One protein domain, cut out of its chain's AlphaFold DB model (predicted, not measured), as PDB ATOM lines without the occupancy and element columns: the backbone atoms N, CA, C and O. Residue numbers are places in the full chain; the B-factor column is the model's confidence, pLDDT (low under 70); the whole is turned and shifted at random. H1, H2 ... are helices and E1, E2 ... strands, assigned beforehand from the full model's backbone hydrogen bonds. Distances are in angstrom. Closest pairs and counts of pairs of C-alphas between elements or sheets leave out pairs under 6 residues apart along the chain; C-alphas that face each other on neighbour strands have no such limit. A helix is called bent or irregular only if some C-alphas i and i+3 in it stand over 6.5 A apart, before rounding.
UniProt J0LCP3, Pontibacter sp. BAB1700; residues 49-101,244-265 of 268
ATOM      1  N   ALA A  49      -9.850  19.463  51.886       81.12
ATOM      2  CA  ALA A  49      -8.775  18.748  51.214       81.12
ATOM      3  C   ALA A  49      -8.180  17.703  52.163       81.12
ATOM      4  O   ALA A  49      -7.754  18.044  53.268       81.12
ATOM      5  N   PHE A  50      -8.129  16.451  51.721       83.94
ATOM      6  CA  PHE A  50      -7.406  15.382  52.405       83.94
ATOM      7  C   PHE A  50      -6.066  15.176  51.737       83.94
ATOM      8  O   PHE A  50      -5.961  15.321  50.520       83.94
ATOM      9  N   LYS A  51      -5.060  14.844  52.539       87.50
ATOM     10  CA  LYS A  51      -3.705  14.575  52.079       87.50
ATOM     11  C   LYS A  51      -3.195  13.304  52.733       87.50
ATOM     12  O   LYS A  51      -3.363  13.129  53.936       87.50
ATOM     13  N   SER A  52      -2.575  12.451  51.935       88.31
ATOM     14  CA  SER A  52      -1.857  11.268  52.387       88.31
ATOM     15  C   SER A  52      -0.522  11.184  51.662       88.31
ATOM     16  O   SER A  52      -0.359  11.739  50.573       88.31
ATOM     17  N   THR A  53       0.431  10.501  52.276       86.88
ATOM     18  CA  THR A  53       1.769  10.326  51.732       86.88
ATOM     19  C   THR A  53       2.043   8.846  51.516       86.88
ATOM     20  O   THR A  53       1.854   8.043  52.427       86.88
ATOM     21  N   LEU A  54       2.504   8.492  50.318       86.25
ATOM     22  CA  LEU A  54       2.825   7.126  49.923       86.25
ATOM     23  C   LEU A  54       4.283   7.045  49.471       86.25
ATOM     24  O   LEU A  54       4.715   7.817  48.618       86.25
ATOM     25  N   LEU A  55       5.041   6.109  50.040       85.88
ATOM     26  CA  LEU A  55       6.404   5.804  49.610       85.88
ATOM     27  C   LEU A  55       6.374   4.670  48.579       85.88
ATOM     28  O   LEU A  55       5.866   3.585  48.861       85.88
ATOM     29  N   LEU A  56       6.956   4.912  47.408       80.62
ATOM     30  CA  LEU A  56       7.113   3.916  46.352       80.62
ATOM     31  C   LEU A  56       8.199   2.909  46.741       80.62
ATOM     32  O   LEU A  56       9.380   3.260  46.833       80.62
ATOM     33  N   GLY A  57       7.796   1.656  46.956       67.25
ATOM     34  CA  GLY A  57       8.715   0.553  47.221       67.25
ATOM     35  C   GLY A  57       9.538   0.174  45.990       67.25
ATOM     36  O   GLY A  57       9.118   0.379  44.853       67.25
ATOM     37  N   ASP A  58      10.721  -0.394  46.210       62.84
ATOM     38  CA  ASP A  58      11.467  -1.069  45.153       62.84
ATOM     39  C   ASP A  58      11.020  -2.525  45.026       62.84
ATOM     40  O   ASP A  58      11.160  -3.303  45.972       62.84
ATOM     41  N   GLN A  59      10.562  -2.927  43.841       52.78
ATOM     42  CA  GLN A  59      10.451  -4.344  43.507       52.78
ATOM     43  C   GLN A  59      11.800  -4.849  42.980       52.78
ATOM     44  O   GLN A  59      12.072  -4.838  41.782       52.78
ATOM     45  N   HIS A  60      12.684  -5.263  43.893       50.66
ATOM     46  CA  HIS A  60      13.981  -5.851  43.539       50.66
ATOM     47  C   HIS A  60      13.861  -7.370  43.380       50.66
ATOM     48  O   HIS A  60      14.017  -8.120  44.343       50.66
ATOM     49  N   THR A  61      13.622  -7.842  42.157       47.22
ATOM     50  CA  THR A  61      13.746  -9.266  41.798       47.22
ATOM     51  C   THR A  61      14.959  -9.466  40.883       47.22
ATOM     52  O   THR A  61      14.869  -9.232  39.681       47.22
ATOM     53  N   GLY A  62      16.113  -9.876  41.434       61.72
ATOM     54  CA  GLY A  62      17.331 -10.124  40.643       61.72
ATOM     55  C   GLY A  62      18.630 -10.304  41.446       61.72
ATOM     56  O   GLY A  62      18.679 -10.096  42.656       61.72
ATOM     57  N   SER A  63      19.708 -10.712  40.762       71.00
ATOM     58  CA  SER A  63      21.055 -10.875  41.341       71.00
ATOM     59  C   SER A  63      21.707  -9.521  41.659       71.00
ATOM     60  O   SER A  63      21.767  -8.639  40.800       71.00
ATOM     61  N   LYS A  64      22.290  -9.382  42.863       64.19
ATOM     62  CA  LYS A  64      22.924  -8.148  43.383       64.19
ATOM     63  C   LYS A  64      23.949  -7.502  42.434       64.19
ATOM     64  O   LYS A  64      24.097  -6.288  42.430       64.19
ATOM     65  N   LYS A  65      24.632  -8.295  41.604       65.44
ATOM     66  CA  LYS A  65      25.677  -7.811  40.683       65.44
ATOM     67  C   LYS A  65      25.113  -7.152  39.417       65.44
ATOM     68  O   LYS A  65      25.715  -6.226  38.888       65.44
ATOM     69  N   ALA A  66      23.947  -7.607  38.953       66.12
ATOM     70  CA  ALA A  66      23.200  -6.927  37.894       66.12
ATOM     71  C   ALA A  66      22.560  -5.632  38.427       66.12
ATOM     72  O   ALA A  66      22.472  -4.642  37.707       66.12
ATOM     73  N   GLN A  67      22.197  -5.625  39.712       65.44
ATOM     74  CA  GLN A  67      21.606  -4.478  40.397       65.44
ATOM     75  C   GLN A  67      22.557  -3.276  40.494       65.44
ATOM     76  O   GLN A  67      22.141  -2.150  40.246       65.44
ATOM     77  N   GLU A  68      23.834  -3.494  40.822       66.50
ATOM     78  CA  GLU A  68      24.824  -2.406  40.914       66.50
ATOM     79  C   GLU A  68      25.102  -1.748  39.554       66.50
ATOM     80  O   GLU A  68      25.263  -0.532  39.476       66.50
ATOM     81  N   LEU A  69      25.082  -2.535  38.473       67.19
ATOM     82  CA  LEU A  69      25.231  -2.028  37.106       67.19
ATOM     83  C   LEU A  69      23.977  -1.282  36.624       67.19
ATOM     84  O   LEU A  69      24.096  -0.260  35.952       67.19
ATOM     85  N   LEU A  70      22.782  -1.749  36.998       65.50
ATOM     86  CA  LEU A  70      21.520  -1.073  36.684       65.50
ATOM     87  C   LEU A  70      21.351   0.235  37.466       65.50
ATOM     88  O   LEU A  70      20.920   1.222  36.883       65.50
ATOM     89  N   ASN A  71      21.756   0.289  38.739       63.06
ATOM     90  CA  ASN A  71      21.670   1.503  39.563       63.06
ATOM     91  C   ASN A  71      22.497   2.678  39.004       63.06
ATOM     92  O   ASN A  71      22.117   3.831  39.200       63.06
ATOM     93  N   LEU A  72      23.594   2.403  38.288       63.50
ATOM     94  CA  LEU A  72      24.392   3.423  37.591       63.50
ATOM     95  C   LEU A  72      23.676   4.000  36.353       63.50
ATOM     96  O   LEU A  72      23.920   5.147  35.990       63.50
ATOM     97  N   LEU A  73      22.776   3.230  35.736       63.00
ATOM     98  CA  LEU A  73      21.928   3.646  34.610       63.00
ATOM     99  C   LEU A  73      20.585   4.251  35.074       63.00
ATOM    100  O   LEU A  73      19.922   4.953  34.315       63.00
ATOM    101  N   ASP A  74      20.176   3.993  36.319       61.12
ATOM    102  CA  ASP A  74      18.825   4.265  36.829       61.12
ATOM    103  C   ASP A  74      18.564   5.736  37.195       61.12
ATOM    104  O   ASP A  74      17.415   6.127  37.379       61.12
ATOM    105  N   VAL A  75      19.593   6.588  37.272       60.56
ATOM    106  CA  VAL A  75      19.428   8.000  37.683       60.56
ATOM    107  C   VAL A  75      18.507   8.779  36.728       60.56
ATOM    108  O   VAL A  75      17.715   9.582  37.204       60.56
ATOM    109  N   GLN A  76      18.519   8.495  35.417       58.16
ATOM    110  CA  GLN A  76      17.549   9.076  34.468       58.16
ATOM    111  C   GLN A  76      16.194   8.343  34.436       58.16
ATOM    112  O   GLN A  76      15.176   8.962  34.143       58.16
ATOM    113  N   ASN A  77      16.148   7.051  34.778       59.81
ATOM    114  CA  ASN A  77      14.913   6.253  34.750       59.81
ATOM    115  C   ASN A  77      14.026   6.438  35.990       59.81
ATOM    116  O   ASN A  77      12.869   6.019  35.976       59.81
ATOM    117  N   LYS A  78      14.538   7.062  37.057       62.25
ATOM    118  CA  LYS A  78      13.767   7.331  38.280       62.25
ATOM    119  C   LYS A  78      12.560   8.234  38.047       62.25
ATOM    120  O   LYS A  78      11.523   7.957  38.634       62.25
ATOM    121  N   GLY A  79      12.686   9.265  37.206       61.06
ATOM    122  CA  GLY A  79      11.558  10.125  36.827       61.06
ATOM    123  C   GLY A  79      10.461   9.302  36.162       61.06
ATOM    124  O   GLY A  79       9.401   9.121  36.751       61.06
ATOM    125  N   ILE A  80      10.792   8.669  35.028       62.59
ATOM    126  CA  ILE A  80       9.853   7.898  34.194       62.59
ATOM    127  C   ILE A  80       9.068   6.870  35.026       62.59
ATOM    128  O   ILE A  80       7.848   6.793  34.927       62.59
ATOM    129  N   LYS A  81       9.745   6.146  35.928       76.38
ATOM    130  CA  LYS A  81       9.098   5.188  36.838       76.38
ATOM    131  C   LYS A  81       8.098   5.844  37.796       76.38
ATOM    132  O   LYS A  81       7.065   5.258  38.085       76.38
ATOM    133  N   VAL A  82       8.398   7.031  38.321       82.50
ATOM    134  CA  VAL A  82       7.479   7.762  39.208       82.50
ATOM    135  C   VAL A  82       6.253   8.247  38.433       82.50
ATOM    136  O   VAL A  82       5.140   8.132  38.944       82.50
ATOM    137  N   GLU A  83       6.426   8.755  37.212       83.69
ATOM    138  CA  GLU A  83       5.296   9.171  36.372       83.69
ATOM    139  C   GLU A  83       4.388   7.995  35.978       83.69
ATOM    140  O   GLU A  83       3.164   8.135  36.036       83.69
ATOM    141  N   ASP A  84       4.963   6.833  35.656       86.31
ATOM    142  CA  ASP A  84       4.204   5.614  35.357       86.31
ATOM    143  C   ASP A  84       3.352   5.171  36.558       86.31
ATOM    144  O   ASP A  84       2.161   4.892  36.416       86.31
ATOM    145  N   GLU A  85       3.927   5.175  37.762       86.75
ATOM    146  CA  GLU A  85       3.226   4.807  39.000       86.75
ATOM    147  C   GLU A  85       2.119   5.810  39.350       86.75
ATOM    148  O   GLU A  85       1.029   5.421  39.772       86.75
ATOM    149  N   ILE A  86       2.342   7.106  39.108       88.94
ATOM    150  CA  ILE A  86       1.282   8.121  39.199       88.94
ATOM    151  C   ILE A  86       0.159   7.808  38.202       88.94
ATOM    152  O   ILE A  86      -1.019   7.889  38.563       88.94
ATOM    153  N   GLY A  87       0.503   7.424  36.970       88.56
ATOM    154  CA  GLY A  87      -0.457   7.011  35.948       88.56
ATOM    155  C   GLY A  87      -1.292   5.805  36.380       88.56
ATOM    156  O   GLY A  87      -2.514   5.816  36.240       88.56
ATOM    157  N   ILE A  88      -0.663   4.797  36.985       89.88
ATOM    158  CA  ILE A  88      -1.351   3.613  37.514       89.88
ATOM    159  C   ILE A  88      -2.268   3.993  38.684       89.88
ATOM    160  O   ILE A  88      -3.440   3.611  38.688       89.88
ATOM    161  N   LEU A  89      -1.780   4.785  39.645       89.06
ATOM    162  CA  LEU A  89      -2.553   5.224  40.816       89.06
ATOM    163  C   LEU A  89      -3.772   6.078  40.445       89.06
ATOM    164  O   LEU A  89      -4.795   6.013  41.123       89.06
ATOM    165  N   THR A  90      -3.668   6.875  39.380       89.44
ATOM    166  CA  THR A  90      -4.756   7.737  38.886       89.44
ATOM    167  C   THR A  90      -5.631   7.068  37.826       89.44
ATOM    168  O   THR A  90      -6.611   7.663  37.375       89.44
ATOM    169  N   SER A  91      -5.324   5.825  37.443       92.75
ATOM    170  CA  SER A  91      -6.091   5.092  36.439       92.75
ATOM    171  C   SER A  91      -7.502   4.747  36.923       92.75
ATOM    172  O   SER A  91      -7.733   4.399  38.086       92.75
ATOM    173  N   SER A  92      -8.460   4.773  35.993       91.75
ATOM    174  CA  SER A  92      -9.853   4.413  36.268       91.75
ATOM    175  C   SER A  92      -9.998   2.993  36.821       91.75
ATOM    176  O   SER A  92     -10.855   2.764  37.670       91.75
ATOM    177  N   ASP A  93      -9.152   2.050  36.396       92.88
ATOM    178  CA  ASP A  93      -9.191   0.658  36.861       92.88
ATOM    179  C   ASP A  93      -8.732   0.513  38.315       92.88
ATOM    180  O   ASP A  93      -9.345  -0.235  39.088       92.88
ATOM    181  N   MET A  94      -7.695   1.256  38.717       91.94
ATOM    182  CA  MET A  94      -7.222   1.285  40.103       91.94
ATOM    183  C   MET A  94      -8.271   1.910  41.027       91.94
ATOM    184  O   MET A  94      -8.625   1.340  42.065       91.94
ATOM    185  N   ILE A  95      -8.836   3.047  40.609       91.38
ATOM    186  CA  ILE A  95      -9.912   3.734  41.331       91.38
ATOM    187  C   ILE A  95     -11.127   2.811  41.465       91.38
ATOM    188  O   ILE A  95     -11.631   2.608  42.568       91.38
ATOM    189  N   ARG A  96     -11.561   2.179  40.370       92.00
ATOM    190  CA  ARG A  96     -12.680   1.227  40.354       92.00
ATOM    191  C   ARG A  96     -12.452   0.047  41.293       92.00
ATOM    192  O   ARG A  96     -13.358  -0.334  42.028       92.00
ATOM    193  N   SER A  97     -11.260  -0.542  41.272       91.25
ATOM    194  CA  SER A  97     -10.924  -1.687  42.128       91.25
ATOM    195  C   SER A  97     -10.936  -1.314  43.609       91.25
ATOM    196  O   SER A  97     -11.413  -2.092  44.431       91.25
ATOM    197  N   THR A  98     -10.491  -0.099  43.932       89.69
ATOM    198  CA  THR A  98     -10.546   0.456  45.291       89.69
ATOM    199  C   THR A  98     -11.991   0.716  45.727       89.69
ATOM    200  O   THR A  98     -12.399   0.306  46.811       89.69
ATOM    201  N   LEU A  99     -12.806   1.330  44.863       89.12
ATOM    202  CA  LEU A  99     -14.216   1.621  45.145       89.12
ATOM    203  C   LEU A  99     -15.072   0.363  45.303       89.12
ATOM    204  O   LEU A  99     -16.008   0.370  46.087       89.12
ATOM    205  N   LYS A 100     -14.736  -0.746  44.636       87.62
ATOM    206  CA  LYS A 100     -15.410  -2.036  44.870       87.62
ATOM    207  C   LYS A 100     -15.228  -2.568  46.296       87.62
ATOM    208  O   LYS A 100     -16.037  -3.377  46.739       87.62
ATOM    209  N   GLN A 101     -14.168  -2.157  46.991       85.56
ATOM    210  CA  GLN A 101     -13.891  -2.567  48.372       85.56
ATOM    211  C   GLN A 101     -14.492  -1.588  49.394       85.56
ATOM    212  O   GLN A 101     -14.826  -1.984  50.508       85.56
ATOM    213  N   GLU A 244       8.790  16.174  46.250       80.31
ATOM    214  CA  GLU A 244       9.911  16.917  45.671       80.31
ATOM    215  C   GLU A 244      10.268  16.358  44.290       80.31
ATOM    216  O   GLU A 244       9.862  15.251  43.923       80.31
ATOM    217  N   ARG A 245      11.038  17.127  43.510       67.75
ATOM    218  CA  ARG A 245      11.565  16.656  42.222       67.75
ATOM    219  C   ARG A 245      12.450  15.434  42.478       67.75
ATOM    220  O   ARG A 245      13.314  15.496  43.341       67.75
ATOM    221  N   GLU A 246      12.206  14.347  41.747       67.12
ATOM    222  CA  GLU A 246      12.903  13.053  41.886       67.12
ATOM    223  C   GLU A 246      12.625  12.283  43.197       67.12
ATOM    224  O   GLU A 246      13.241  11.244  43.453       67.12
ATOM    225  N   ALA A 247      11.674  12.734  44.024       73.19
ATOM    226  CA  ALA A 247      11.285  12.008  45.228       73.19
ATOM    227  C   ALA A 247      10.406  10.793  44.905       73.19
ATOM    228  O   ALA A 247       9.458  10.859  44.128       73.19
ATOM    229  N   ARG A 248      10.656   9.698  45.624       77.19
ATOM    230  CA  ARG A 248       9.831   8.473  45.611       77.19
ATOM    231  C   ARG A 248       8.645   8.530  46.564       77.19
ATOM    232  O   ARG A 248       8.009   7.521  46.853       77.19
ATOM    233  N   VAL A 249       8.402   9.709  47.110       84.81
ATOM    234  CA  VAL A 249       7.341   9.966  48.061       84.81
ATOM    235  C   VAL A 249       6.280  10.779  47.335       84.81
ATOM    236  O   VAL A 249       6.548  11.895  46.886       84.81
ATOM    237  N   LEU A 250       5.091  10.201  47.207       88.00
ATOM    238  CA  LEU A 250       3.936  10.798  46.551       88.00
ATOM    239  C   LEU A 250       2.995  11.405  47.593       88.00
ATOM    240  O   LEU A 250       2.658  10.763  48.585       88.00
ATOM    241  N   GLU A 251       2.541  12.632  47.353       90.31
ATOM    242  CA  GLU A 251       1.389  13.231  48.024       90.31
ATOM    243  C   GLU A 251       0.137  12.912  47.200       90.31
ATOM    244  O   GLU A 251       0.015  13.330  46.046       90.31
ATOM    245  N   LEU A 252      -0.799  12.188  47.807       90.06
ATOM    246  CA  LEU A 252      -2.143  11.991  47.286       90.06
ATOM    247  C   LEU A 252      -3.063  12.996  47.962       90.06
ATOM    248  O   LEU A 252      -3.049  13.129  49.188       90.06
ATOM    249  N   SER A 253      -3.883  13.689  47.182       89.31
ATOM    250  CA  SER A 253      -4.871  14.614  47.717       89.31
ATOM    251  C   SER A 253      -6.208  14.521  47.004       89.31
ATOM    252  O   SER A 253      -6.263  14.300  45.801       89.31
ATOM    253  N   THR A 254      -7.293  14.691  47.751       87.50
ATOM    254  CA  THR A 254      -8.655  14.733  47.203       87.50
ATOM    255  C   THR A 254      -9.484  15.791  47.918       87.50
ATOM    256  O   THR A 254      -9.191  16.162  49.060       87.50
ATOM    257  N   LYS A 255     -10.505  16.308  47.235       83.06
ATOM    258  CA  LYS A 255     -11.429  17.324  47.741       83.06
ATOM    259  C   LYS A 255     -12.802  16.704  47.973       83.06
ATOM    260  O   LYS A 255     -13.366  16.123  47.054       83.06
ATOM    261  N   ALA A 256     -13.371  16.897  49.160       73.94
ATOM    262  CA  ALA A 256     -14.733  16.462  49.474       73.94
ATOM    263  C   ALA A 256     -15.546  17.571  50.154       73.94
ATOM    264  O   ALA A 256     -14.996  18.478  50.782       73.94
ATOM    265  N   LEU A 257     -16.873  17.472  50.063       68.62
ATOM    266  CA  LEU A 257     -17.807  18.402  50.713       68.62
ATOM    267  C   LEU A 257     -17.964  18.129  52.221       68.62
ATOM    268  O   LEU A 257     -18.494  18.968  52.947       68.62
ATOM    269  N   SER A 258     -17.478  16.983  52.713       63.00
ATOM    270  CA  SER A 258     -17.561  16.591  54.123       63.00
ATOM    271  C   SER A 258     -16.223  16.094  54.676       63.00
ATOM    272  O   SER A 258     -15.533  15.291  54.049       63.00
ATOM    273  N   HIS A 259     -15.884  16.537  55.893       47.94
ATOM    274  CA  HIS A 259     -14.652  16.167  56.601       47.94
ATOM    275  C   HIS A 259     -14.599  14.679  57.008       47.94
ATOM    276  O   HIS A 259     -13.519  14.123  57.183       47.94
ATOM    277  N   LYS A 260     -15.749  14.010  57.150       57.66
ATOM    278  CA  LYS A 260     -15.801  12.621  57.643       57.66
ATOM    279  C   LYS A 260     -15.790  11.555  56.543       57.66
ATOM    280  O   LYS A 260     -15.511  10.398  56.834       57.66
ATOM    281  N   ARG A 261     -16.026  11.938  55.282       56.16
ATOM    282  CA  ARG A 261     -16.132  10.997  54.151       56.16
ATOM    283  C   ARG A 261     -14.834  10.218  53.883       56.16
ATOM    284  O   ARG A 261     -14.900   9.082  53.442       56.16
ATOM    285  N   SER A 262     -13.671  10.803  54.188       49.62
ATOM    286  CA  SER A 262     -12.362  10.163  53.967       49.62
ATOM    287  C   SER A 262     -11.888   9.313  55.159       49.62
ATOM    288  O   SER A 262     -11.283   8.263  54.977       49.62
ATOM    289  N   PHE A 263     -12.206   9.708  56.400       39.09
ATOM    290  CA  PHE A 263     -11.704   9.021  57.603       39.09
ATOM    291  C   PHE A 263     -12.304   7.623  57.827       39.09
ATOM    292  O   PHE A 263     -11.630   6.767  58.397       39.09
ATOM    293  N   SER A 264     -13.523   7.362  57.342       42.84
ATOM    294  CA  SER A 264     -14.165   6.040  57.460       42.84
ATOM    295  C   SER A 264     -13.407   4.934  56.702       42.84
ATOM    296  O   SER A 264     -13.537   3.761  57.040       42.84
ATOM    297  N   SER A 265     -12.562   5.279  55.718       41.66
ATOM    298  CA  SER A 265     -11.833   4.280  54.922       41.66
ATOM    299  C   SER A 265     -10.484   3.855  55.509       41.66
ATOM    300  O   SER A 265      -9.838   2.986  54.933       41.66
TER     301      SER A 265
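AT A GLANCE: This is residues 49 to 101 and 244 to 265 of the 268 residues of a protein of Pontibacter sp. BAB1700 (UniProt J0LCP3). Look for a long ribbon of two antiparallel strands, E1 and E2, with one arm of a sharply bent helix, H1b, passing near E2, and with parts sticking out from this body: residues 59 to 74, which include the first arm H1a, and residues 91 to 100, which include the small helix H2. It is a loose assembly: the arm H1b comes near the ribbon without touching it, and no helix or arm touches another. The printed part has 75 residues, with two named strands and two named helices in the order E1, H1, H2, E2 along the chain; the sheet has the order E1, E2, and the class is mixed, helices and strands. The whole is loose, with a radius of gyration of the C-alphas of 16.4 A, and elongated, its C-alphas spanning 51 by 27 by 18 A.

IN THESE COORDINATES: Find C-alpha 49 at (-8.775, 18.748, 51.214); from there the strand E1 runs over residues 49 to 55, 20.0 A from first to last C-alpha. After residues 56 to 63 you come to H1, residues 64 to 89, which by its hydrogen bonds was assigned as one helix but is bent: C-alphas 73 and 76 are 7.0 A apart. Its first arm, H1a, takes residues 64 to 73 and begins at C-alpha 64, at (22.924, -8.148, 43.383); it measures 14.7 A. Residues 74 and 75 belong to neither arm. The second arm, H1b, takes residues 76 to 89 and measures 21.4 A; it is itself irregular, with C-alphas 76 and 79 at 6.52 A. Next comes H2, residues 92 to 99. Past the cut, the strand E2 runs over residues 249 to 256, 23.1 A long, and ends at C-alpha 256, at (-14.733, 16.462, 49.474).

HOW THE PARTS SIT: Begin with the sheet, where E1 and E2 are antiparallel neighbours, their directions at 158 degrees. C-alphas 51 and 253, which face each other, are 4.5 A apart, as are C-alphas 55 and 249. Look across this pair for N 52 and O 252, within hydrogen-bond range at 2.9 A, and for N 250 and O 54 at 2.8 A. Moving outward from the sheet, H1b and E2 are near each other, with 6 pairs of C-alphas within 10 A but no pair within 8 A. H1b and E1 are apart. At residues 74 and 75 the helix turns: the lines of H1a and H1b stand at 83 degrees, about perpendicular. H1a is apart from E2 and from H2. At the other end of H1b, H2 is close but not clearly touching, with the closest C-alphas those of Ile 88 and Met 94, 6.8 A apart. H1b and H2 run the same way at a steep tilt of 55 degrees. H2 is apart from E1. In H2 every O i to N i+4 pair is within hydrogen-bond range; in H1a 3 of 6 are, and in H1b 9 of 10.

THE WHOLE: The two C-alphas farthest apart are those of Lys 65 and Leu 257, at 51.8 A. Leave out residues 59 to 74 and 91 to 100, which stand free, and the body of 49 residues spans 41 by 25 by 16 A. Residues 102 to 243 are not printed, and C-alphas 101 and 244 are 30.9 A apart across this cut. The link from H1 to H2 is tight, that from E1 to H1 is short, and that from H2 to E2 goes across the cut. The mean pLDDT of the printed part is 73.9; look for values under 70 at residues 57 to 62, 64 to 80, 245 to 246 and 257 to 265.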